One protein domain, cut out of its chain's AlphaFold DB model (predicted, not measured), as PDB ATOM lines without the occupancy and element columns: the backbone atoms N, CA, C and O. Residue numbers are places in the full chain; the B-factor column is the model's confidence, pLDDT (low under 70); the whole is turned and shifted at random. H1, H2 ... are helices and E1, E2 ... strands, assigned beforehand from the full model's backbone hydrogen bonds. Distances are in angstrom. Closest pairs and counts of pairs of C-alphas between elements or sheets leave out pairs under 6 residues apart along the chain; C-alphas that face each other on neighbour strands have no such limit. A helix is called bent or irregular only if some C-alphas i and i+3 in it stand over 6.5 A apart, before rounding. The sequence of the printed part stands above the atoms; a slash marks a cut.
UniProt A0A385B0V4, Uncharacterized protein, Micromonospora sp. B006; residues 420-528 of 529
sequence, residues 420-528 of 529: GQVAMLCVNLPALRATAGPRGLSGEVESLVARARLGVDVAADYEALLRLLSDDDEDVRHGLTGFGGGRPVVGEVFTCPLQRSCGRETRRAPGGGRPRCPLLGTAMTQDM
ATOM      1  N   GLY A 420     275.803 278.245 191.799       72.75
ATOM      2  CA  GLY A 420     274.689 277.674 192.558       72.75
ATOM      3  C   GLY A 420     274.879 276.200 192.926       72.75
ATOM      4  O   GLY A 420     274.609 275.801 194.059       72.75
ATOM      5  N   GLN A 421     275.421 275.384 192.020       77.19
ATOM      6  CA  GLN A 421     275.522 273.931 192.234       77.19
ATOM      7  C   GLN A 421     276.612 273.547 193.243       77.19
ATOM      8  O   GLN A 421     276.415 272.676 194.090       77.19
ATOM      9  N   VAL A 422     277.736 274.267 193.253       81.44
ATOM     10  CA  VAL A 422     278.772 274.100 194.285       81.44
ATOM     11  C   VAL A 422     278.261 274.569 195.651       81.44
ATOM     12  O   VAL A 422     278.620 273.983 196.673       81.44
ATOM     13  N   ALA A 423     277.409 275.601 195.708       76.12
ATOM     14  CA  ALA A 423     276.756 276.013 196.952       76.12
ATOM     15  C   ALA A 423     275.829 274.917 197.499       76.12
ATOM     16  O   ALA A 423     275.924 274.590 198.683       76.12
ATOM     17  N   MET A 424     275.021 274.293 196.639       74.25
ATOM     18  CA  MET A 424     274.155 273.170 197.010       74.25
ATOM     19  C   MET A 424     274.950 271.950 197.483       74.25
ATOM     20  O   MET A 424     274.693 271.434 198.574       74.25
ATOM     21  N   LEU A 425     275.986 271.549 196.738       85.69
ATOM     22  CA  LEU A 425     276.912 270.498 197.159       85.69
ATOM     23  C   LEU A 425     277.519 270.811 198.534       85.69
ATOM     24  O   LEU A 425     277.545 269.961 199.420       85.69
ATOM     25  N   CYS A 426     277.976 272.047 198.742       83.69
ATOM     26  CA  CYS A 426     278.574 272.498 199.996       83.69
ATOM     27  C   CYS A 426     277.600 272.409 201.182       83.69
ATOM     28  O   CYS A 426     278.015 272.038 202.281       83.69
ATOM     29  N   VAL A 427     276.323 272.758 200.988       79.19
ATOM     30  CA  VAL A 427     275.267 272.632 202.013       79.19
ATOM     31  C   VAL A 427     275.014 271.168 202.358       79.19
ATOM     32  O   VAL A 427     274.998 270.820 203.538       79.19
ATOM     33  N   ASN A 428     274.896 270.318 201.343       81.31
ATOM     34  CA  ASN A 428     274.450 268.937 201.506       81.31
ATOM     35  C   ASN A 428     275.581 267.953 201.844       81.31
ATOM     36  O   ASN A 428     275.305 266.830 202.258       81.31
ATOM     37  N   LEU A 429     276.851 268.354 201.726       88.94
ATOM     38  CA  LEU A 429     278.004 267.456 201.862       88.94
ATOM     39  C   LEU A 429     278.033 266.593 203.141       88.94
ATOM     40  O   LEU A 429     278.364 265.413 203.021       88.94
ATOM     41  N   PRO A 430     277.703 267.094 204.350       86.12
ATOM     42  CA  PRO A 430     277.659 266.239 205.538       86.12
ATOM     43  C   PRO A 430     276.638 265.098 205.417       86.12
ATOM     44  O   PRO A 430     276.958 263.964 205.761       86.12
ATOM     45  N   ALA A 431     275.447 265.391 204.884       75.25
ATOM     46  CA  ALA A 431     274.406 264.395 204.654       75.25
ATOM     47  C   ALA A 431     274.808 263.424 203.534       75.25
ATOM     48  O   ALA A 431     274.721 262.216 203.719       75.25
ATOM     49  N   LEU A 432     275.358 263.934 202.425       84.12
ATOM     50  CA  LEU A 432     275.853 263.103 201.320       84.12
ATOM     51  C   LEU A 432     276.915 262.109 201.793       84.12
ATOM     52  O   LEU A 432     276.838 260.937 201.454       84.12
ATOM     53  N   ARG A 433     277.875 262.543 202.621       92.94
ATOM     54  CA  ARG A 433     278.891 261.652 203.208       92.94
ATOM     55  C   ARG A 433     278.275 260.588 204.115       92.94
ATOM     56  O   ARG A 433     278.693 259.434 204.060       92.94
ATOM     57  N   ALA A 434     277.299 260.970 204.939       81.94
ATOM     58  CA  ALA A 434     276.614 260.043 205.834       81.94
ATOM     59  C   ALA A 434     275.820 258.977 205.058       81.94
ATOM     60  O   ALA A 434     275.885 257.802 205.413       81.94
ATOM     61  N   THR A 435     275.136 259.364 203.979       82.50
ATOM     62  CA  THR A 435     274.327 258.455 203.151       82.50
ATOM     63  C   THR A 435     275.172 257.615 202.190       82.50
ATOM     64  O   THR A 435     274.881 256.439 201.977       82.50
ATOM     65  N   ALA A 436     276.240 258.178 201.621       90.38
ATOM     66  CA  ALA A 436     277.096 257.486 200.657       90.38
ATOM     67  C   ALA A 436     277.953 256.383 201.291       90.38
ATOM     68  O   ALA A 436     278.232 255.380 200.633       90.38
ATOM     69  N   GLY A 437     278.336 256.540 202.565       91.62
ATOM     70  CA  GLY A 437     279.168 255.577 203.293       91.62
ATOM     71  C   GLY A 437     278.608 254.149 203.269       91.62
ATOM     72  O   GLY A 437     279.271 253.258 202.739       91.62
ATOM     73  N   PRO A 438     277.382 253.919 203.774       89.12
ATOM     74  CA  PRO A 438     276.732 252.607 203.733       89.12
ATOM     75  C   PRO A 438     276.504 252.046 202.321       89.12
ATOM     76  O   PRO A 438     276.399 250.834 202.167       89.12
ATOM     77  N   ARG A 439     276.439 252.907 201.294       89.62
ATOM     78  CA  ARG A 439     276.178 252.534 199.890       89.62
ATOM     79  C   ARG A 439     277.447 252.292 199.063       89.62
ATOM     80  O   ARG A 439     277.350 251.981 197.883       89.62
ATOM     81  N   GLY A 440     278.635 252.455 199.650       94.50
ATOM     82  CA  GLY A 440     279.903 252.324 198.926       94.50
ATOM     83  C   GLY A 440     280.198 253.470 197.950       94.50
ATOM     84  O   GLY A 440     281.131 253.348 197.165       94.50
ATOM     85  N   LEU A 441     279.459 254.585 198.031       94.88
ATOM     86  CA  LEU A 441     279.555 255.734 197.116       94.88
ATOM     87  C   LEU A 441     280.456 256.872 197.643       94.88
ATOM     88  O   LEU A 441     280.396 258.023 197.202       94.88
ATOM     89  N   SER A 442     281.267 256.593 198.668       95.44
ATOM     90  CA  SER A 442     282.144 257.595 199.286       95.44
ATOM     91  C   SER A 442     283.186 258.147 198.307       95.44
ATOM     92  O   SER A 442     283.576 259.308 198.422       95.44
ATOM     93  N   GLY A 443     283.642 257.336 197.343       95.19
ATOM     94  CA  GLY A 443     284.632 257.753 196.347       95.19
ATOM     95  C   GLY A 443     284.086 258.814 195.390       95.19
ATOM     96  O   GLY A 443     284.770 259.788 195.080       95.19
ATOM     97  N   GLU A 444     282.829 258.668 194.984       95.75
ATOM     98  CA  GLU A 444     282.094 259.567 194.102       95.75
ATOM     99  C   GLU A 444     281.860 260.918 194.784       95.75
ATOM    100  O   GLU A 444     282.132 261.964 194.187       95.75
ATOM    101  N   VAL A 445     281.453 260.906 196.062       95.31
ATOM    102  CA  VAL A 445     281.320 262.126 196.877       95.31
ATOM    103  C   VAL A 445     282.658 262.867 196.961       95.31
ATOM    104  O   VAL A 445     282.710 264.069 196.700       95.31
ATOM    105  N   GLU A 446     283.756 262.183 197.296       96.81
ATOM    106  CA  GLU A 446     285.059 262.846 197.449       96.81
ATOM    107  C   GLU A 446     285.654 263.314 196.111       96.81
ATOM    108  O   GLU A 446     286.273 264.381 196.056       96.81
ATOM    109  N   SER A 447     285.410 262.590 195.016       95.12
ATOM    110  CA  SER A 447     285.761 263.027 193.658       95.12
ATOM    111  C   SER A 447     285.028 264.319 193.276       95.12
ATOM    112  O   SER A 447     285.627 265.271 192.763       95.12
ATOM    113  N   LEU A 448     283.733 264.403 193.593       94.25
ATOM    114  CA  LEU A 448     282.920 265.597 193.375       94.25
ATOM    115  C   LEU A 448     283.423 266.788 194.207       94.25
ATOM    116  O   LEU A 448     283.586 267.890 193.681       94.25
ATOM    117  N   VAL A 449     283.755 266.559 195.483       94.88
ATOM    118  CA  VAL A 449     284.352 267.570 196.374       94.88
ATOM    119  C   VAL A 449     285.689 268.073 195.831       94.88
ATOM    120  O   VAL A 449     285.921 269.283 195.811       94.88
ATOM    121  N   ALA A 450     286.572 267.175 195.385       93.38
ATOM    122  CA  ALA A 450     287.881 267.540 194.850       93.38
ATOM    123  C   ALA A 450     287.757 268.449 193.618       93.38
ATOM    124  O   ALA A 450     288.440 269.469 193.533       93.38
ATOM    125  N   ARG A 451     286.834 268.134 192.704       93.31
ATOM    126  CA  ARG A 451     286.583 268.937 191.498       93.31
ATOM    127  C   ARG A 451     285.930 270.280 191.811       93.31
ATOM    128  O   ARG A 451     286.396 271.307 191.320       93.31
ATOM    129  N   ALA A 452     284.949 270.306 192.711       89.75
ATOM    130  CA  ALA A 452     284.319 271.547 193.161       89.75
ATOM    131  C   ALA A 452     285.328 272.514 193.814       89.75
ATOM    132  O   ALA A 452     285.271 273.724 193.594       89.75
ATOM    133  N   ARG A 453     286.303 271.991 194.576       90.62
ATOM    134  CA  ARG A 453     287.406 272.789 195.150       90.62
ATOM    135  C   ARG A 453     288.301 273.428 194.087       90.62
ATOM    136  O   ARG A 453     288.843 274.500 194.333       90.62
ATOM    137  N   LEU A 454     288.448 272.785 192.929       88.62
ATOM    138  CA  LEU A 454     289.212 273.299 191.789       88.62
ATOM    139  C   LEU A 454     288.404 274.279 190.921       88.62
ATOM    140  O   LEU A 454     288.924 274.778 189.929       88.62
ATOM    141  N   GLY A 455     287.150 274.567 191.289       85.06
ATOM    142  CA  GLY A 455     286.267 275.441 190.515       85.06
ATOM    143  C   GLY A 455     285.734 274.798 189.234       85.06
ATOM    144  O   GLY A 455     285.268 275.514 188.354       85.06
ATOM    145  N   VAL A 456     285.812 273.469 189.118       87.12
ATOM    146  CA  VAL A 456     285.195 272.723 188.015       87.12
ATOM    147  C   VAL A 456     283.679 272.735 188.207       87.12
ATOM    148  O   VAL A 456     283.203 272.581 189.334       87.12
ATOM    149  N   ASP A 457     282.930 272.904 187.116       84.75
ATOM    150  CA  ASP A 457     281.480 272.728 187.138       84.75
ATOM    151  C   ASP A 457     281.148 271.262 187.438       84.75
ATOM    152  O   ASP A 457     281.580 270.342 186.743       84.75
ATOM    153  N   VAL A 458     280.413 271.057 188.524       90.56
ATOM    154  CA  VAL A 458     280.041 269.745 189.053       90.56
ATOM    155  C   VAL A 458     278.537 269.495 188.970       90.56
ATOM    156  O   VAL A 458     278.069 268.523 189.552       90.56
ATOM    157  N   ALA A 459     277.772 270.350 188.282       80.12
ATOM    158  CA  ALA A 459     276.312 270.296 188.250       80.12
ATOM    159  C   ALA A 459     275.769 268.912 187.852       80.12
ATOM    160  O   ALA A 459     275.038 268.289 188.621       80.12
ATOM    161  N   ALA A 460     276.183 268.415 186.683       81.81
ATOM    162  CA  ALA A 460     275.688 267.155 186.131       81.81
ATOM    163  C   ALA A 460     276.062 265.947 187.003       81.81
ATOM    164  O   ALA A 460     275.239 265.068 187.249       81.81
ATOM    165  N   ASP A 461     277.291 265.919 187.520       90.00
ATOM    166  CA  ASP A 461     277.761 264.816 188.361       90.00
ATOM    167  C   ASP A 461     277.163 264.858 189.765       90.00
ATOM    168  O   ASP A 461     276.947 263.816 190.382       90.00
ATOM    169  N   TYR A 462     276.885 266.057 190.281       88.06
ATOM    170  CA  TYR A 462     276.177 266.229 191.539       88.06
ATOM    171  C   TYR A 462     274.746 265.704 191.426       88.06
ATOM    172  O   TYR A 462     274.302 264.953 192.291       88.06
ATOM    173  N   GLU A 463     274.053 266.033 190.338       77.88
ATOM    174  CA  GLU A 463     272.715 265.516 190.064       77.88
ATOM    175  C   GLU A 463     272.720 263.994 189.856       77.88
ATOM    176  O   GLU A 463     271.890 263.292 190.433       77.88
ATOM    177  N   ALA A 464     273.691 263.460 189.109       85.94
ATOM    178  CA  ALA A 464     273.858 262.018 188.937       85.94
ATOM    179  C   ALA A 464     274.103 261.303 190.278       85.94
ATOM    180  O   ALA A 464     273.502 260.264 190.542       85.94
ATOM    181  N   LEU A 465     274.929 261.880 191.154       87.88
ATOM    182  CA  LEU A 465     275.175 261.350 192.493       87.88
ATOM    183  C   LEU A 465     273.919 261.392 193.372       87.88
ATOM    184  O   LEU A 465     273.666 260.437 194.101       87.88
ATOM    185  N   LEU A 466     273.116 262.459 193.298       82.38
ATOM    186  CA  LEU A 466     271.833 262.518 194.005       82.38
ATOM    187  C   LEU A 466     270.899 261.396 193.547       82.38
ATOM    188  O   LEU A 466     270.332 260.716 194.394       82.38
ATOM    189  N   ARG A 467     270.817 261.133 192.237       81.88
ATOM    190  CA  ARG A 467     270.028 260.015 191.691       81.88
ATOM    191  C   ARG A 467     270.535 258.642 192.141       81.88
ATOM    192  O   ARG A 467     269.734 257.739 192.287       81.88
ATOM    193  N   LEU A 468     271.841 258.473 192.364       83.25
ATOM    194  CA  LEU A 468     272.411 257.218 192.889       83.25
ATOM    195  C   LEU A 468     272.180 257.040 194.399       83.25
ATOM    196  O   LEU A 468     272.111 255.917 194.900       83.25
ATOM    197  N   LEU A 469     272.128 258.144 195.148       80.62
ATOM    198  CA  LEU A 469     271.919 258.133 196.598       80.62
ATOM    199  C   LEU A 469     270.443 258.065 196.984       80.62
ATOM    200  O   LEU A 469     270.134 257.601 198.081       80.62
ATOM    201  N   SER A 470     269.560 258.507 196.099       74.69
ATOM    202  CA  SER A 470     268.127 258.280 196.187       74.69
ATOM    203  C   SER A 470     267.805 256.899 195.635       74.69
ATOM    204  O   SER A 470     267.927 256.673 194.438       74.69
ATOM    205  N   ASP A 471     267.374 255.966 196.487       53.75
ATOM    206  CA  ASP A 471     266.529 254.887 195.956       53.75
ATOM    207  C   ASP A 471     265.272 255.540 195.358       53.75
ATOM    208  O   ASP A 471     264.902 256.627 195.808       53.75
ATOM    209  N   ASP A 472     264.618 254.895 194.384       47.09
ATOM    210  CA  ASP A 472     263.453 255.396 193.616       47.09
ATOM    211  C   ASP A 472     262.248 255.923 194.450       47.09
ATOM    212  O   ASP A 472     261.215 256.269 193.883       47.09
ATOM    213  N   ASP A 473     262.343 256.034 195.779       41.25
ATOM    214  CA  ASP A 473     261.307 256.619 196.639       41.25
ATOM    215  C   ASP A 473     261.811 257.457 197.840       41.25
ATOM    216  O   ASP A 473     260.992 257.973 198.601       41.25
ATOM    217  N   GLU A 474     263.124 257.662 198.033       40.41
ATOM    218  CA  GLU A 474     263.629 258.542 199.104       40.41
ATOM    219  C   GLU A 474     264.681 259.529 198.586       40.41
ATOM    220  O   GLU A 474     265.889 259.283 198.525       40.41
ATOM    221  N   ASP A 475     264.194 260.711 198.217       42.34
ATOM    222  CA  ASP A 475     265.025 261.879 197.981       42.34
ATOM    223  C   ASP A 475     265.781 262.256 199.265       42.34
ATOM    224  O   ASP A 475     265.200 262.700 200.258       42.34
ATOM    225  N   VAL A 476     267.107 262.106 199.248       36.59
ATOM    226  CA  VAL A 476     268.004 262.365 200.390       36.59
ATOM    227  C   VAL A 476     268.057 263.860 200.756       36.59
ATOM    228  O   VAL A 476     268.695 264.251 201.735       36.59
ATOM    229  N   ARG A 477     267.362 264.723 199.999       42.75
ATOM    230  CA  ARG A 477     267.064 266.116 200.371       42.75
ATOM    231  C   ARG A 477     266.032 266.217 201.505       42.75
ATOM    232  O   ARG A 477     265.840 267.301 202.056       42.75
ATOM    233  N   HIS A 478     265.387 265.116 201.889       36.38
ATOM    234  CA  HIS A 478     264.368 265.076 202.932       36.38
ATOM    235  C   HIS A 478     264.942 264.709 204.305       36.38
ATOM    236  O   HIS A 478     264.765 263.613 204.827       36.38
ATOM    237  N   GLY A 479     265.533 265.703 204.970       26.33
ATOM    238  CA  GLY A 479     265.267 265.819 206.403       26.33
ATOM    239  C   GLY A 479     263.769 266.092 206.569       26.33
ATOM    240  O   GLY A 479     263.250 266.982 205.900       26.33
ATOM    241  N   LEU A 480     263.079 265.298 207.390       30.97
ATOM    242  CA  LEU A 480     261.645 265.387 207.705       30.97
ATOM    243  C   LEU A 480     261.134 266.842 207.747       30.97
ATOM    244  O   LEU A 480     261.301 267.551 208.740       30.97
ATOM    245  N   THR A 481     260.495 267.288 206.665       35.97
ATOM    246  CA  THR A 481     259.880 268.616 206.558       35.97
ATOM    247  C   THR A 481     258.395 268.480 206.864       35.97
ATOM    248  O   THR A 481     257.569 268.138 206.029       35.97
ATOM    249  N   GLY A 482     258.102 268.702 208.139       37.16
ATOM    250  CA  GLY A 482     256.767 268.762 208.726       37.16
ATOM    251  C   GLY A 482     256.837 269.514 210.048       37.16
ATOM    252  O   GLY A 482     256.092 270.458 210.249       37.16
ATOM    253  N   PHE A 483     257.829 269.206 210.888       37.03
ATOM    254  CA  PHE A 483     258.176 269.969 212.089       37.03
ATOM    255  C   PHE A 483     259.644 269.699 212.457       37.03
ATOM    256  O   PHE A 483     259.942 268.728 213.143       37.03
ATOM    257  N   GLY A 484     260.581 270.533 211.997       30.50
ATOM    258  CA  GLY A 484     261.996 270.418 212.377       30.50
ATOM    259  C   GLY A 484     262.964 270.959 211.329       30.50
ATOM    260  O   GLY A 484     263.090 270.397 210.250       30.50
ATOM    261  N   GLY A 485     263.683 272.034 211.655       27.16
ATOM    262  CA  GLY A 485     264.722 272.587 210.784       27.16
ATOM    263  C   GLY A 485     265.035 274.059 211.041       27.16
ATOM    264  O   GLY A 485     264.554 274.912 210.313       27.16
ATOM    265  N   GLY A 486     265.876 274.327 212.045       30.70
ATOM    266  CA  GLY A 486     266.745 275.514 212.113       30.70
ATOM    267  C   GLY A 486     266.094 276.877 212.392       30.70
ATOM    268  O   GLY A 486     265.353 277.419 211.586       30.70
ATOM    269  N   ARG A 487     266.480 277.485 213.520       32.12
ATOM    270  CA  ARG A 487     266.128 278.862 213.907       32.12
ATOM    271  C   ARG A 487     266.723 279.895 212.930       32.12
ATOM    272  O   ARG A 487     267.935 279.836 212.696       32.12
ATOM    273  N   PRO A 488     265.978 280.915 212.477       32.59
ATOM    274  CA  PRO A 488     266.574 282.142 211.969       32.59
ATOM    275  C   PRO A 488     266.850 283.082 213.150       32.59
ATOM    276  O   PRO A 488     265.933 283.545 213.818       32.59
ATOM    277  N   VAL A 489     268.123 283.371 213.418       37.84
ATOM    278  CA  VAL A 489     268.530 284.458 214.322       37.84
ATOM    279  C   VAL A 489     269.111 285.572 213.465       37.84
ATOM    280  O   VAL A 489     269.960 285.316 212.606       37.84
ATOM    281  N   VAL A 490     268.661 286.807 213.690       42.03
ATOM    282  CA  VAL A 490     269.311 288.009 213.156       42.03
ATOM    283  C   VAL A 490     270.744 288.027 213.696       42.03
ATOM    284  O   VAL A 490     270.964 288.140 214.899       42.03
ATOM    285  N   GLY A 491     271.733 287.826 212.827       53.88
ATOM    286  CA  GLY A 491     273.129 287.695 213.246       53.88
ATOM    287  C   GLY A 491     274.124 287.568 212.097       53.88
ATOM    288  O   GLY A 491     273.740 287.267 210.974       53.88
ATOM    289  N   GLU A 492     275.397 287.798 212.407       62.41
ATOM    290  CA  GLU A 492     276.580 287.717 211.536       62.41
ATOM    291  C   GLU A 492     276.420 286.749 210.343       62.41
ATOM    292  O   GLU A 492     276.284 285.531 210.524       62.41
ATOM    293  N   VAL A 493     276.433 287.291 209.123       74.38
ATOM    294  CA  VAL A 493     276.448 286.495 207.891       74.38
ATOM    295  C   VAL A 493     277.891 286.098 207.602       74.38
ATOM    296  O   VAL A 493     278.795 286.928 207.590       74.38
ATOM    297  N   PHE A 494     278.126 284.810 207.385       83.38
ATOM    298  CA  PHE A 494     279.422 284.281 206.992       83.38
ATOM    299  C   PHE A 494     279.360 283.816 205.542       83.38
ATOM    300  O   PHE A 494     278.500 283.013 205.177       83.38
ATOM    301  N   THR A 495     280.293 284.286 204.724       85.44
ATOM    302  CA  THR A 495     280.417 283.922 203.312       85.44
ATOM    303  C   THR A 495     281.417 282.784 203.140       85.44
ATOM    304  O   THR A 495     282.419 282.667 203.858       85.44
ATOM    305  N   CYS A 496     281.126 281.886 202.201       84.50
ATOM    306  CA  CYS A 496     282.003 280.767 201.898       84.50
ATOM    307  C   CYS A 496     283.356 281.270 201.361       84.50
ATOM    308  O   CYS A 496     283.368 282.104 200.461       84.50
ATOM    309  N   PRO A 497     284.504 280.738 201.825       87.69
ATOM    310  CA  PRO A 497     285.827 281.112 201.308       87.69
ATOM    311  C   PRO A 497     286.026 280.793 199.817       87.69
ATOM    312  O   PRO A 497     286.928 281.332 199.187       87.69
ATOM    313  N   LEU A 498     285.169 279.953 199.230       84.38
ATOM    314  CA  LEU A 498     285.118 279.689 197.793       84.38
ATOM    315  C   LEU A 498     284.231 280.712 197.057       84.38
ATOM    316  O   LEU A 498     283.503 280.316 196.162       84.38
ATOM    317  N   GLN A 499     284.252 282.006 197.401       75.75
ATOM    318  CA  GLN A 499     283.265 283.001 196.924       75.75
ATOM    319  C   GLN A 499     283.023 283.011 195.399       75.75
ATOM    320  O   GLN A 499     281.909 283.273 194.962       75.75
ATOM    321  N   ARG A 500     284.046 282.703 194.585       76.69
ATOM    322  CA  ARG A 500     283.925 282.657 193.115       76.69
ATOM    323  C   ARG A 500     283.134 281.461 192.592       76.69
ATOM    324  O   ARG A 500     282.527 281.571 191.538       76.69
ATOM    325  N   SER A 501     283.182 280.329 193.288       79.12
ATOM    326  CA  SER A 501     282.528 279.088 192.863       79.12
ATOM    327  C   SER A 501     281.367 278.691 193.768       79.12
ATOM    328  O   SER A 501     280.474 277.999 193.318       79.12
ATOM    329  N   CYS A 502     281.333 279.150 195.017       76.00
ATOM    330  CA  CYS A 502     280.346 278.822 196.034       76.00
ATOM    331  C   CYS A 502     279.766 280.115 196.620       76.00
ATOM    332  O   CYS A 502     280.344 280.708 197.533       76.00
ATOM    333  N   GLY A 503     278.584 280.514 196.147       77.50
ATOM    334  CA  GLY A 503     277.837 281.668 196.669       77.50
ATOM    335  C   GLY A 503     277.169 281.429 198.030       77.50
ATOM    336  O   GLY A 503     276.215 282.116 198.374       77.50
ATOM    337  N   ARG A 504     277.600 280.415 198.795       81.38
ATOM    338  CA  ARG A 504     276.945 280.032 200.051       81.38
ATOM    339  C   ARG A 504     277.201 281.069 201.140       81.38
ATOM    340  O   ARG A 504     278.346 281.309 201.532       81.38
ATOM    341  N   GLU A 505     276.111 281.531 201.727       80.94
ATOM    342  CA  GLU A 505     276.088 282.287 202.973       80.94
ATOM    343  C   GLU A 505     275.540 281.413 204.112       80.94
ATOM    344  O   GLU A 505     274.760 280.479 203.912       80.94
ATOM    345  N   THR A 506     276.010 281.628 205.336       74.44
ATOM    346  CA  THR A 506     275.576 280.875 206.519       74.44
ATOM    347  C   THR A 506     275.663 281.757 207.751       74.44
ATOM    348  O   THR A 506     276.577 282.560 207.877       74.44
ATOM    349  N   ARG A 507     274.732 281.590 208.689       74.44
ATOM    350  CA  ARG A 507     274.773 282.254 209.998       74.44
ATOM    351  C   ARG A 507     275.271 281.268 211.054       74.44
ATOM    352  O   ARG A 507     275.026 280.065 210.943       74.44
ATOM    353  N   ARG A 508     275.987 281.754 212.071       74.94
ATOM    354  CA  ARG A 508     276.368 280.907 213.218       74.94
ATOM    355  C   ARG A 508     275.138 280.603 214.080       74.94
ATOM    356  O   ARG A 508     274.280 281.466 214.249       74.94
ATOM    357  N   ALA A 509     275.077 279.411 214.672       56.97
ATOM    358  CA  ALA A 509     274.093 279.123 215.716       56.97
ATOM    359  C   ALA A 509     274.352 280.009 216.957       56.97
ATOM    360  O   ALA A 509     275.512 280.344 217.220       56.97
ATOM    361  N   PRO A 510     273.328 280.378 217.750       53.41
ATOM    362  CA  PRO A 510     273.526 281.116 219.001       53.41
ATOM    363  C   PRO A 510     274.502 280.392 219.935       53.41
ATOM    364  O   PRO A 510     274.310 279.220 220.244       53.41
ATOM    365  N   GLY A 511     275.577 281.073 220.344       65.94
ATOM    366  CA  GLY A 511     276.655 280.482 221.153       65.94
ATOM    367  C   GLY A 511     277.557 279.478 220.415       65.94
ATOM    368  O   GLY A 511     278.501 278.960 221.005       65.94
ATOM    369  N   GLY A 512     277.298 279.205 219.133       72.06
ATOM    370  CA  GLY A 512     278.119 278.346 218.289       72.06
ATOM    371  C   GLY A 512     279.377 279.052 217.780       72.06
ATOM    372  O   GLY A 512     279.397 280.268 217.583       72.06
ATOM    373  N   GLY A 513     280.433 278.275 217.534       82.38
ATOM    374  CA  GLY A 513     281.642 278.768 216.873       82.38
ATOM    375  C   GLY A 513     281.384 279.218 215.428       82.38
ATOM    376  O   GLY A 513     280.319 278.964 214.859       82.38
ATOM    377  N   ARG A 514     282.378 279.874 214.813       85.75
ATOM    378  CA  ARG A 514     282.292 280.297 213.406       85.75
ATOM    379  C   ARG A 514     281.976 279.096 212.501       85.75
ATOM    380  O   ARG A 514     282.654 278.069 212.621       85.75
ATOM    381  N   PRO A 515     280.994 279.212 211.589       83.12
ATOM    382  CA  PRO A 515     280.668 278.135 210.670       83.12
ATOM    383  C   PRO A 515     281.879 277.813 209.791       83.12
ATOM    384  O   PRO A 515     282.681 278.685 209.448       83.12
ATOM    385  N   ARG A 516     282.030 276.532 209.450       91.50
ATOM    386  CA  ARG A 516     283.099 276.038 208.581       91.50
ATOM    387  C   ARG A 516     282.524 275.608 207.246       91.50
ATOM    388  O   ARG A 516     281.459 275.001 207.203       91.50
ATOM    389  N   CYS A 517     283.252 275.885 206.174       90.69
ATOM    390  CA  CYS A 517     282.927 275.398 204.843       90.69
ATOM    391  C   CYS A 517     283.096 273.869 204.805       90.69
ATOM    392  O   CYS A 517     284.224 273.406 204.977       90.69
ATOM    393  N   PRO A 518     282.047 273.062 204.554       87.75
ATOM    394  CA  PRO A 518     282.188 271.605 204.483       87.75
ATOM    395  C   PRO A 518     283.136 271.142 203.375       87.75
ATOM    396  O   PRO A 518     283.794 270.110 203.527       87.75
ATOM    397  N   LEU A 519     283.246 271.923 202.289       87.25
ATOM    398  CA  LEU A 519     284.194 271.650 201.214       87.25
ATOM    399  C   LEU A 519     285.633 271.866 201.669       87.25
ATOM    400  O   LEU A 519     286.449 271.010 201.386       87.25
ATOM    401  N   LEU A 520     285.986 272.950 202.365       88.38
ATOM    402  CA  LEU A 520     287.393 273.252 202.699       88.38
ATOM    403  C   LEU A 520     287.807 272.894 204.133       88.38
ATOM    404  O   LEU A 520     288.993 272.882 204.440       88.38
ATOM    405  N   GLY A 521     286.857 272.644 205.032       88.38
ATOM    406  CA  GLY A 521     287.107 272.492 206.471       88.38
ATOM    407  C   GLY A 521     287.556 273.784 207.173       88.38
ATOM    408  O   GLY A 521     287.768 273.785 208.387       88.38
ATOM    409  N   THR A 522     287.691 274.890 206.439       90.19
ATOM    410  CA  THR A 522     288.134 276.194 206.941       90.19
ATOM    411  C   THR A 522     286.967 277.015 207.483       90.19
ATOM    412  O   THR A 522     285.815 276.828 207.086       90.19
ATOM    413  N   ALA A 523     287.257 277.921 208.423       89.25
ATOM    414  CA  ALA A 523     286.265 278.863 208.933       89.25
ATOM    415  C   ALA A 523     285.793 279.802 207.810       89.25
ATOM    416  O   ALA A 523     286.599 280.247 206.994       89.25
ATOM    417  N   MET A 524     284.493 280.082 207.774       90.06
ATOM    418  CA  MET A 524     283.901 281.031 206.834       90.06
ATOM    419  C   MET A 524     284.221 282.476 207.243       90.06
ATOM    420  O   MET A 524     284.449 282.765 208.424       90.06
ATOM    421  N   THR A 525     284.247 283.379 206.262       87.88
ATOM    422  CA  THR A 525     284.589 284.792 206.472       87.88
ATOM    423  C   THR A 525     283.350 285.550 206.910       87.88
ATOM    424  O   THR A 525     282.323 285.482 206.244       87.88
ATOM    425  N   GLN A 526     283.437 286.266 208.026       84.19
ATOM    426  CA  GLN A 526     282.352 287.121 208.492       84.19
ATOM    427  C   GLN A 526     282.242 288.334 207.571       84.19
ATOM    428  O   GLN A 526     283.223 289.054 207.396       84.19
ATOM    429  N   ASP A 527     281.063 288.543 207.004       72.19
ATOM    430  CA  ASP A 527     280.728 289.747 206.262       72.19
ATOM    431  C   ASP A 527     279.844 290.619 207.160       72.19
ATOM    432  O   ASP A 527     278.868 290.145 207.750       72.19
ATOM    433  N   MET A 528     280.228 291.880 207.334       46.91
ATOM    434  CA  MET A 528     279.419 292.852 208.066       46.91
ATOM    435  C   MET A 528     278.458 293.499 207.072       46.91
ATOM    436  O   MET A 528     278.722 294.597 206.585       46.91
TER     437      MET A 528
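AT A GLANCE: This is residues 420 to 528 of the 529 residues of an uncharacterized protein of Micromonospora sp. B006 (UniProt A0A385B0V4). Two parts stand end to end: a bundle of three helices, H1, H2 and H3, and a small sheet of E1, E2 and E3 with long loops. A long loose loop, residues 470 to 492, joins them, and its residues 480 to 485 stick out. The printed part has 109 residues, in the order H1 H2 H3 E1 E2 E3; the sheet runs E2 E1 E3, antiparallel. The class is mostly helix, though under half of the residues are in named elements; the whole is compact, with a radius of gyration of the C-alphas of 14.7 A and spans of 41 by 37 by 20 A.

IN THESE COORDINATES: H1, residues 420 to 436, begins at C-alpha 420 (274.689, 277.674, 192.558) and is 21.9 A long. It is irregular, with C-alphas 427 and 430 7.7 A apart, and has a kink of 64 degrees near residue 430. H2, residues 442 to 453, is 16.6 A long, and H3, residues 459 to 469, 15.4 A. E1 is residues 493 to 495, 6.6 A; E2 505 to 507, 7.1 A; E3 525 to 527, 6.3 A, ending at C-alpha 527 (280.728, 289.747, 206.262).

HOW THE PARTS SIT: The bundle is up and down, each helix running against the one before. H1 and H2, a helical hairpin, touch at a shallow tilt of 22 degrees, the closest C-alphas being those of Ala 436 and Ser 442, 5.2 A. H2 touches H3 with residues 444 to 448 alone, Leu 448 and Tyr 462 having the closest C-alphas, 7.0 A. H1 and H3 touch and run the same way; the C-alphas of Gln 421 and Ala 459 are closest, 5.5 A. Every O i to N i+4 pair is within hydrogen-bond range in H2 and H3, and 11 of 13 in H1. E1 and E2 form a hairpin, with N 494 and O 506 2.8 A apart; between E1 and E3, N 495 and O 525 are 2.8 A apart. No helix is on the sheet.

THE WHOLE: The C-alphas of Asp 472 and Met 528 are farthest apart, 43.2 A. The printed part has no cut. The links H3 to E1 and E2 to E3 are long. The mean pLDDT of the printed part is 74.6; residues 471 to 492, 509 to 511 and 528 are under 70.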